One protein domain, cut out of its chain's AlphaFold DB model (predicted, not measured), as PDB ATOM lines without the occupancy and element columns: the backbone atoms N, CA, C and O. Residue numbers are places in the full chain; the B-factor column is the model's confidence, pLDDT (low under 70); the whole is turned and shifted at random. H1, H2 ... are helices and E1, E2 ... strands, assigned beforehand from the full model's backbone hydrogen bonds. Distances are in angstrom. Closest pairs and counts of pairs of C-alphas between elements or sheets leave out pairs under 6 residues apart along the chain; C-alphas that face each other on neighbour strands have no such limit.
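AT A GLANCE: This is residues 59 to 121 of the 121 residues of an uncharacterized protein of Acidobacteria bacterium (UniProt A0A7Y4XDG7). There is little regular structure here: one strand hairpin, E1 and E2, with an unnamed stretch folding back along it, a short helix, H1, off its turn end, and a tail running away to residue 121. Residues 103 to 109 stick out. The 63 printed residues hold E1, E2 and H1 in that order, an antiparallel pair and a mixed class, with 22 residues in named elements. The whole is loose, with a radius of gyration of the C-alphas of 14.6 A, and spans 49 by 30 by 16 A.

IN THESE COORDINATES: Find C-alpha 59 at (-4.427, -22.880, -1.128); from there E1 runs 19.3 A to residue 65. E2, residues 71 to 78, covers 18.8 A and bends by 62 degrees at residue 75. H1, residues 98 to 104, ends at C-alpha 104, (9.358, -3.572, -11.320), after 10.0 A.

HOW THE PARTS SIT: Look at N 62 and O 75, 2.9 A apart, within hydrogen-bond range across the hairpin E1 and E2. Residues 71 to 72 of E2 pair antiparallel with residues 90 to 91. E1 and H1 are apart. In H1 every O i to N i+4 pair is within hydrogen-bond range.

THE WHOLE: The C-alphas farthest apart, Asp 80 and Thr 121, are 51.0 A apart. The printed part has no cut; the E2 to H1 link is long, 19 residues. Expect pLDDT under 70 at residue 68 and residues 109 to 121.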
ATOM      1  N   ARG A  59      -3.741 -23.393   0.066       93.25
ATOM      2  CA  ARG A  59      -4.427 -22.880  -1.128       93.25
ATOM      3  C   ARG A  59      -3.459 -22.405  -2.219       93.25
ATOM      4  O   ARG A  59      -2.412 -21.837  -1.915       93.25
ATOM      5  N   CYS A  60      -3.825 -22.593  -3.489       94.31
ATOM      6  CA  CYS A  60      -3.130 -22.030  -4.651       94.31
ATOM      7  C   CYS A  60      -4.146 -21.529  -5.689       94.31
ATOM      8  O   CYS A  60      -5.014 -22.289  -6.108       94.31
ATOM      9  N   ASP A  61      -4.019 -20.270  -6.117       94.12
ATOM     10  CA  ASP A  61      -5.031 -19.572  -6.915       94.12
ATOM     11  C   ASP A  61      -4.448 -19.043  -8.236       94.12
ATOM     12  O   ASP A  61      -3.341 -18.500  -8.266       94.12
ATOM     13  N   VAL A  62      -5.227 -19.111  -9.320       92.88
ATOM     14  CA  VAL A  62      -5.030 -18.256 -10.502       92.88
ATOM     15  C   VAL A  62      -5.983 -17.076 -10.392       92.88
ATOM     16  O   VAL A  62      -7.197 -17.242 -10.263       92.88
ATOM     17  N   ILE A  63      -5.420 -15.873 -10.475       89.12
ATOM     18  CA  ILE A  63      -6.151 -14.612 -10.404       89.12
ATOM     19  C   ILE A  63      -6.149 -13.975 -11.796       89.12
ATOM     20  O   ILE A  63      -5.090 -13.713 -12.362       89.12
ATOM     21  N   THR A  64      -7.333 -13.718 -12.348       84.75
ATOM     22  CA  THR A  64      -7.518 -13.090 -13.668       84.75
ATOM     23  C   THR A  64      -8.287 -11.785 -13.535       84.75
ATOM     24  O   THR A  64      -9.053 -11.638 -12.583       84.75
ATOM     25  N   PRO A  65      -8.151 -10.829 -14.465       81.06
ATOM     26  CA  PRO A  65      -9.012  -9.654 -14.471       81.06
ATOM     27  C   PRO A  65     -10.491 -10.018 -14.565       81.06
ATOM     28  O   PRO A  65     -10.853 -11.055 -15.121       81.06
ATOM     29  N   SER A  66     -11.321  -9.162 -13.984       79.31
ATOM     30  CA  SER A  66     -12.777  -9.264 -14.043       79.31
ATOM     31  C   SER A  66     -13.340  -8.212 -14.997       79.31
ATOM     32  O   SER A  66     -12.812  -7.101 -15.067       79.31
ATOM     33  N   ASP A  67     -14.442  -8.534 -15.680       71.44
ATOM     34  CA  ASP A  67     -15.138  -7.630 -16.609       71.44
ATOM     35  C   ASP A  67     -15.624  -6.339 -15.922       71.44
ATOM     36  O   ASP A  67     -15.710  -5.286 -16.548       71.44
ATOM     37  N   GLY A  68     -15.900  -6.402 -14.614       67.88
ATOM     38  CA  GLY A  68     -16.302  -5.255 -13.790       67.88
ATOM     39  C   GLY A  68     -15.141  -4.399 -13.269       67.88
ATOM     40  O   GLY A  68     -15.357  -3.546 -12.408       67.88
ATOM     41  N   GLY A  69     -13.916  -4.643 -13.741       71.31
ATOM     42  CA  GLY A  69     -12.694  -4.074 -13.177       71.31
ATOM     43  C   GLY A  69     -12.181  -4.861 -11.964       71.31
ATOM     44  O   GLY A  69     -12.904  -5.617 -11.313       71.31
ATOM     45  N   GLY A  70     -10.891  -4.701 -11.661       77.31
ATOM     46  CA  GLY A  70     -10.215  -5.512 -10.644       77.31
ATOM     47  C   GLY A  70      -9.935  -6.937 -11.125       77.31
ATOM     48  O   GLY A  70      -9.705  -7.167 -12.313       77.31
ATOM     49  N   PHE A  71      -9.917  -7.888 -10.195       86.38
ATOM     50  CA  PHE A  71      -9.523  -9.270 -10.449       86.38
ATOM     51  C   PHE A  71     -10.480 -10.265  -9.791       86.38
ATOM     52  O   PHE A  71     -11.256  -9.910  -8.911       86.38
ATOM     53  N   ARG A  72     -10.415 -11.527 -10.200       89.88
ATOM     54  CA  ARG A  72     -11.188 -12.638  -9.654       89.88
ATOM     55  C   ARG A  72     -10.310 -13.876  -9.555       89.88
ATOM     56  O   ARG A  72      -9.504 -14.131 -10.449       89.88
ATOM     57  N   VAL A  73     -10.502 -14.672  -8.509       92.38
ATOM     58  CA  VAL A  73      -9.944 -16.032  -8.450       92.38
ATOM     59  C   VAL A  73     -10.700 -16.905  -9.453       92.38
ATOM     60  O   VAL A  73     -11.883 -17.194  -9.259       92.38
ATOM     61  N   SER A  74     -10.049 -17.278 -10.553       92.75
ATOM     62  CA  SER A  74     -10.663 -18.054 -11.637       92.75
ATOM     63  C   SER A  74     -10.433 -19.553 -11.515       92.75
ATOM     64  O   SER A  74     -11.292 -20.315 -11.948       92.75
ATOM     65  N   HIS A  75      -9.325 -19.967 -10.898       94.88
ATOM     66  CA  HIS A  75      -9.001 -21.368 -10.632       94.88
ATOM     67  C   HIS A  75      -8.384 -21.486  -9.245       94.88
ATOM     68  O   HIS A  75      -7.662 -20.585  -8.817       94.88
ATOM     69  N   GLU A  76      -8.655 -22.595  -8.567       95.81
ATOM     70  CA  GLU A  76      -8.248 -22.810  -7.181       95.81
ATOM     71  C   GLU A  76      -7.848 -24.271  -6.958       95.81
ATOM     72  O   GLU A  76      -8.541 -25.206  -7.371       95.81
ATOM     73  N   TYR A  77      -6.739 -24.464  -6.253       96.12
ATOM     74  CA  TYR A  77      -6.467 -25.655  -5.466       96.12
ATOM     75  C   TYR A  77      -6.738 -25.341  -3.999       96.12
ATOM     76  O   TYR A  77      -6.131 -24.434  -3.437       96.12
ATOM     77  N   HIS A  78      -7.624 -26.122  -3.387       95.06
ATOM     78  CA  HIS A  78      -8.047 -25.962  -2.003       95.06
ATOM     79  C   HIS A  78      -7.617 -27.195  -1.200       95.06
ATOM     80  O   HIS A  78      -8.315 -28.214  -1.178       95.06
ATOM     81  N   GLY A  79      -6.416 -27.127  -0.624       91.31
ATOM     82  CA  GLY A  79      -5.783 -28.232   0.095       91.31
ATOM     83  C   GLY A  79      -6.398 -28.459   1.474       91.31
ATOM     84  O   GLY A  79      -6.735 -29.594   1.816       91.31
ATOM     85  N   ASP A  80      -6.611 -27.382   2.233       91.12
ATOM     86  CA  ASP A  80      -7.296 -27.438   3.526       91.12
ATOM     87  C   ASP A  80      -8.776 -27.074   3.390       91.12
ATOM     88  O   ASP A  80      -9.149 -25.914   3.253       91.12
ATOM     89  N   ARG A  81      -9.644 -28.082   3.512       88.50
ATOM     90  CA  ARG A  81     -11.103 -27.918   3.426       88.50
ATOM     91  C   ARG A  81     -11.720 -27.167   4.610       88.50
ATOM     92  O   ARG A  81     -12.925 -26.920   4.585       88.50
ATOM     93  N   SER A  82     -10.942 -26.865   5.649       93.06
ATOM     94  CA  SER A  82     -11.383 -26.037   6.773       93.06
ATOM     95  C   SER A  82     -11.432 -24.546   6.418       93.06
ATOM     96  O   SER A  82     -12.169 -23.789   7.054       93.06
ATOM     97  N   LEU A  83     -10.696 -24.126   5.383       90.38
ATOM     98  CA  LEU A  83     -10.683 -22.749   4.913       90.38
ATOM     99  C   LEU A  83     -11.912 -22.444   4.036       90.38
ATOM    100  O   LEU A  83     -12.483 -23.334   3.399       90.38
ATOM    101  N   PRO A  84     -12.364 -21.178   3.980       92.12
ATOM    102  CA  PRO A  84     -13.375 -20.773   3.014       92.12
ATOM    103  C   PRO A  84     -12.819 -20.852   1.581       92.12
ATOM    104  O   PRO A  84     -11.718 -20.340   1.342       92.12
ATOM    105  N   PRO A  85     -13.579 -21.409   0.617       92.31
ATOM    106  CA  PRO A  85     -13.165 -21.404  -0.778       92.31
ATOM    107  C   PRO A  85     -13.064 -19.965  -1.290       92.31
ATOM    108  O   PRO A  85     -13.950 -19.135  -1.067       92.31
ATOM    109  N   GLY A  86     -11.964 -19.675  -1.970       90.62
ATOM    110  CA  GLY A  86     -11.684 -18.419  -2.645       90.62
ATOM    111  C   GLY A  86     -12.156 -18.403  -4.096       90.62
ATOM    112  O   GLY A  86     -12.231 -17.319  -4.673       90.62
ATOM    113  N   LEU A  87     -12.507 -19.550  -4.694       93.06
ATOM    114  CA  LEU A  87     -12.968 -19.606  -6.081       93.06
ATOM    115  C   LEU A  87     -14.131 -18.633  -6.331       93.06
ATOM    116  O   LEU A  87     -15.203 -18.713  -5.733       93.06
ATOM    117  N   GLY A  88     -13.917 -17.713  -7.265       90.50
ATOM    118  CA  GLY A  88     -14.875 -16.683  -7.627       90.50
ATOM    119  C   GLY A  88     -14.887 -15.430  -6.757       90.50
ATOM    120  O   GLY A  88     -15.656 -14.517  -7.060       90.50
ATOM    121  N   LEU A  89     -14.022 -15.345  -5.746       90.56
ATOM    122  CA  LEU A  89     -13.791 -14.128  -4.978       90.56
ATOM    123  C   LEU A  89     -13.302 -13.004  -5.898       90.56
ATOM    124  O   LEU A  89     -12.334 -13.181  -6.640       90.56
ATOM    125  N   ASN A  90     -13.948 -11.842  -5.806       89.12
ATOM    126  CA  ASN A  90     -13.529 -10.629  -6.500       89.12
ATOM    127  C   ASN A  90     -12.553  -9.828  -5.628       89.12
ATOM    128  O   ASN A  90     -12.829  -9.535  -4.464       89.12
ATOM    129  N   ILE A  91     -11.425  -9.451  -6.216       84.69
ATOM    130  CA  ILE A  91     -10.359  -8.656  -5.618       84.69
ATOM    131  C   ILE A  91     -10.410  -7.264  -6.249       84.69
ATOM    132  O   ILE A  91     -10.282  -7.102  -7.465       84.69
ATOM    133  N   LEU A  92     -10.606  -6.243  -5.419       80.38
ATOM    134  CA  LEU A  92     -10.736  -4.863  -5.883       80.38
ATOM    135  C   LEU A  92      -9.410  -4.337  -6.446       80.38
ATOM    136  O   LEU A  92      -8.349  -4.559  -5.871       80.38
ATOM    137  N   LEU A  93      -9.465  -3.551  -7.523       75.19
ATOM    138  CA  LEU A  93      -8.263  -2.939  -8.104       75.19
ATOM    139  C   LEU A  93      -7.503  -2.067  -7.089       75.19
ATOM    140  O   LEU A  93      -6.278  -2.026  -7.106       75.19
ATOM    141  N   ALA A  94      -8.232  -1.433  -6.166       78.06
ATOM    142  CA  ALA A  94      -7.678  -0.574  -5.123       78.06
ATOM    143  C   ALA A  94      -6.715  -1.289  -4.158       78.06
ATOM    144  O   ALA A  94      -5.922  -0.619  -3.504       78.06
ATOM    145  N   VAL A  95      -6.769  -2.625  -4.054       76.62
ATOM    146  CA  VAL A  95      -5.851  -3.389  -3.190       76.62
ATOM    147  C   VAL A  95      -4.602  -3.885  -3.926       76.62
ATOM    148  O   VAL A  95      -3.703  -4.437  -3.297       76.62
ATOM    149  N   ILE A  96      -4.518  -3.681  -5.245       74.38
ATOM    150  CA  ILE A  96      -3.366  -4.077  -6.057       74.38
ATOM    151  C   ILE A  96      -2.419  -2.878  -6.208       74.38
ATOM    152  O   ILE A  96      -2.832  -1.839  -6.726       74.38
ATOM    153  N   PRO A  97      -1.136  -2.988  -5.811       77.25
ATOM    154  CA  PRO A  97      -0.192  -1.875  -5.866       77.25
ATOM    155  C   PRO A  97       0.338  -1.675  -7.296       77.25
ATOM    156  O   PRO A  97       1.495  -1.966  -7.601       77.25
ATOM    157  N   LEU A  98      -0.521  -1.190  -8.200       74.12
ATOM    158  CA  LEU A  98      -0.220  -1.043  -9.630       74.12
ATOM    159  C   LEU A  98       1.040  -0.211  -9.893       74.12
ATOM    160  O   LEU A  98       1.830  -0.566 -10.761       74.12
ATOM    161  N   GLU A  99       1.265   0.859  -9.131       78.88
ATOM    162  CA  GLU A  99       2.462   1.699  -9.281       78.88
ATOM    163  C   GLU A  99       3.748   0.937  -8.933       78.88
ATOM    164  O   GLU A  99       4.759   1.042  -9.633       78.88
ATOM    165  N   THR A 100       3.695   0.079  -7.912       79.62
ATOM    166  CA  THR A 100       4.798  -0.827  -7.580       79.62
ATOM    167  C   THR A 100       5.023  -1.821  -8.715       79.62
ATOM    168  O   THR A 100       6.148  -1.974  -9.181       79.62
ATOM    169  N   ILE A 101       3.962  -2.439  -9.237       77.06
ATOM    170  CA  ILE A 101       4.064  -3.392 -10.349       77.06
ATOM    171  C   ILE A 101       4.685  -2.731 -11.592       77.06
ATOM    172  O   ILE A 101       5.603  -3.295 -12.185       77.06
ATOM    173  N   LYS A 102       4.253  -1.517 -11.959       78.38
ATOM    174  CA  LYS A 102       4.824  -0.748 -13.078       78.38
ATOM    175  C   LYS A 102       6.308  -0.446 -12.879       78.38
ATOM    176  O   LYS A 102       7.065  -0.471 -13.844       78.38
ATOM    177  N   THR A 103       6.724  -0.194 -11.639       82.25
ATOM    178  CA  THR A 103       8.128   0.076 -11.299       82.25
ATOM    179  C   THR A 103       9.015  -1.142 -11.558       82.25
ATOM    180  O   THR A 103      10.091  -1.005 -12.135       82.25
ATOM    181  N   TYR A 104       8.568  -2.341 -11.170       76.69
ATOM    182  CA  TYR A 104       9.358  -3.572 -11.320       76.69
ATOM    183  C   TYR A 104       9.192  -4.253 -12.685       76.69
ATOM    184  O   TYR A 104      10.082  -4.984 -13.114       76.69
ATOM    185  N   LEU A 105       8.078  -4.013 -13.381       76.69
ATOM    186  CA  LEU A 105       7.746  -4.619 -14.673       76.69
ATOM    187  C   LEU A 105       7.301  -3.550 -15.692       76.69
ATOM    188  O   LEU A 105       6.170  -3.595 -16.194       76.69
ATOM    189  N   PRO A 106       8.177  -2.589 -16.039       73.31
ATOM    190  CA  PRO A 106       7.806  -1.420 -16.842       73.31
ATOM    191  C   PRO A 106       7.407  -1.753 -18.285       73.31
ATOM    192  O   PRO A 106       6.714  -0.969 -18.926       73.31
ATOM    193  N   GLN A 107       7.828  -2.909 -18.807       75.69
ATOM    194  CA  GLN A 107       7.521  -3.363 -20.172       75.69
ATOM    195  C   GLN A 107       6.497  -4.505 -20.220       75.69
ATOM    196  O   GLN A 107       6.159  -4.985 -21.303       75.69
ATOM    197  N   ALA A 108       6.015  -4.973 -19.066       70.19
ATOM    198  CA  ALA A 108       4.996  -6.008 -19.052       70.19
ATOM    199  C   ALA A 108       3.667  -5.436 -19.557       70.19
ATOM    200  O   ALA A 108       3.262  -4.329 -19.199       70.19
ATOM    201  N   ARG A 109       2.963  -6.216 -20.383       61.16
ATOM    202  CA  ARG A 109       1.566  -5.930 -20.711       61.16
ATOM    203  C   ARG A 109       0.730  -6.235 -19.476       61.16
ATOM    204  O   ARG A 109       0.435  -7.393 -19.195       61.16
ATOM    205  N   HIS A 110       0.373  -5.193 -18.740       60.59
ATOM    206  CA  HIS A 110      -0.538  -5.304 -17.609       60.59
ATOM    207  C   HIS A 110      -1.953  -5.478 -18.154       60.59
ATOM    208  O   HIS A 110      -2.553  -4.527 -18.648       60.59
ATOM    209  N   TYR A 111      -2.472  -6.707 -18.121       48.97
ATOM    210  CA  TYR A 111      -3.883  -6.949 -18.394       48.97
ATOM    211  C   TYR A 111      -4.657  -6.555 -17.135       48.97
ATOM    212  O   TYR A 111      -4.653  -7.257 -16.128       48.97
ATOM    213  N   GLY A 112      -5.249  -5.373 -17.170       50.00
ATOM    214  CA  GLY A 112      -6.197  -4.889 -16.185       50.00
ATOM    215  C   GLY A 112      -7.162  -4.008 -16.946       50.00
ATOM    216  O   GLY A 112      -6.727  -3.068 -17.611       50.00
ATOM    217  N   ILE A 113      -8.452  -4.333 -16.906       40.16
ATOM    218  CA  ILE A 113      -9.475  -3.413 -17.389       40.16
ATOM    219  C   ILE A 113      -9.434  -2.239 -16.414       40.16
ATOM    220  O   ILE A 113     -10.014  -2.279 -15.329       40.16
ATOM    221  N   VAL A 114      -8.657  -1.215 -16.763       42.22
ATOM    222  CA  VAL A 114      -8.899   0.118 -16.240       42.22
ATOM    223  C   VAL A 114     -10.258   0.455 -16.818       42.22
ATOM    224  O   VAL A 114     -10.395   0.595 -18.031       42.22
ATOM    225  N   GLY A 115     -11.281   0.476 -15.968       39.91
ATOM    226  CA  GLY A 115     -12.507   1.164 -16.311       39.91
ATOM    227  C   GLY A 115     -12.131   2.622 -16.511       39.91
ATOM    228  O   GLY A 115     -12.176   3.403 -15.565       39.91
ATOM    229  N   GLU A 116     -11.691   2.979 -17.717       36.81
ATOM    230  CA  GLU A 116     -11.904   4.321 -18.211       36.81
ATOM    231  C   GLU A 116     -13.419   4.478 -18.178       36.81
ATOM    232  O   GLU A 116     -14.162   3.941 -19.001       36.81
ATOM    233  N   LEU A 117     -13.877   5.129 -17.108       39.06
ATOM    234  CA  LEU A 117     -15.096   5.901 -17.135       39.06
ATOM    235  C   LEU A 117     -14.998   6.688 -18.442       39.06
ATOM    236  O   LEU A 117     -14.148   7.566 -18.571       39.06
ATOM    237  N   PHE A 118     -15.775   6.291 -19.444       34.00
ATOM    238  CA  PHE A 118     -16.007   7.148 -20.585       34.00
ATOM    239  C   PHE A 118     -16.522   8.460 -19.993       34.00
ATOM    240  O   PHE A 118     -17.641   8.500 -19.477       34.00
ATOM    241  N   ASP A 119     -15.691   9.503 -20.015       30.94
ATOM    242  CA  ASP A 119     -16.172  10.874 -19.942       30.94
ATOM    243  C   ASP A 119     -17.064  11.057 -21.173       30.94
ATOM    244  O   ASP A 119     -16.616  11.355 -22.279       30.94
ATOM    245  N   LEU A 120     -18.351  10.767 -20.992       35.00
ATOM    246  CA  LEU A 120     -19.412  11.250 -21.856       35.00
ATOM    247  C   LEU A 120     -19.724  12.680 -21.412       35.00
ATOM    248  O   LEU A 120     -20.711  12.928 -20.717       35.00
ATOM    249  N   THR A 121     -18.864  13.603 -21.830       37.91
ATOM    250  CA  THR A 121     -19.191  15.024 -22.003       37.91
ATOM    251  C   THR A 121     -18.679  15.497 -23.344       37.91
ATOM    252  O   THR A 121     -17.492  15.231 -23.631       37.91
TER     253      THR A 121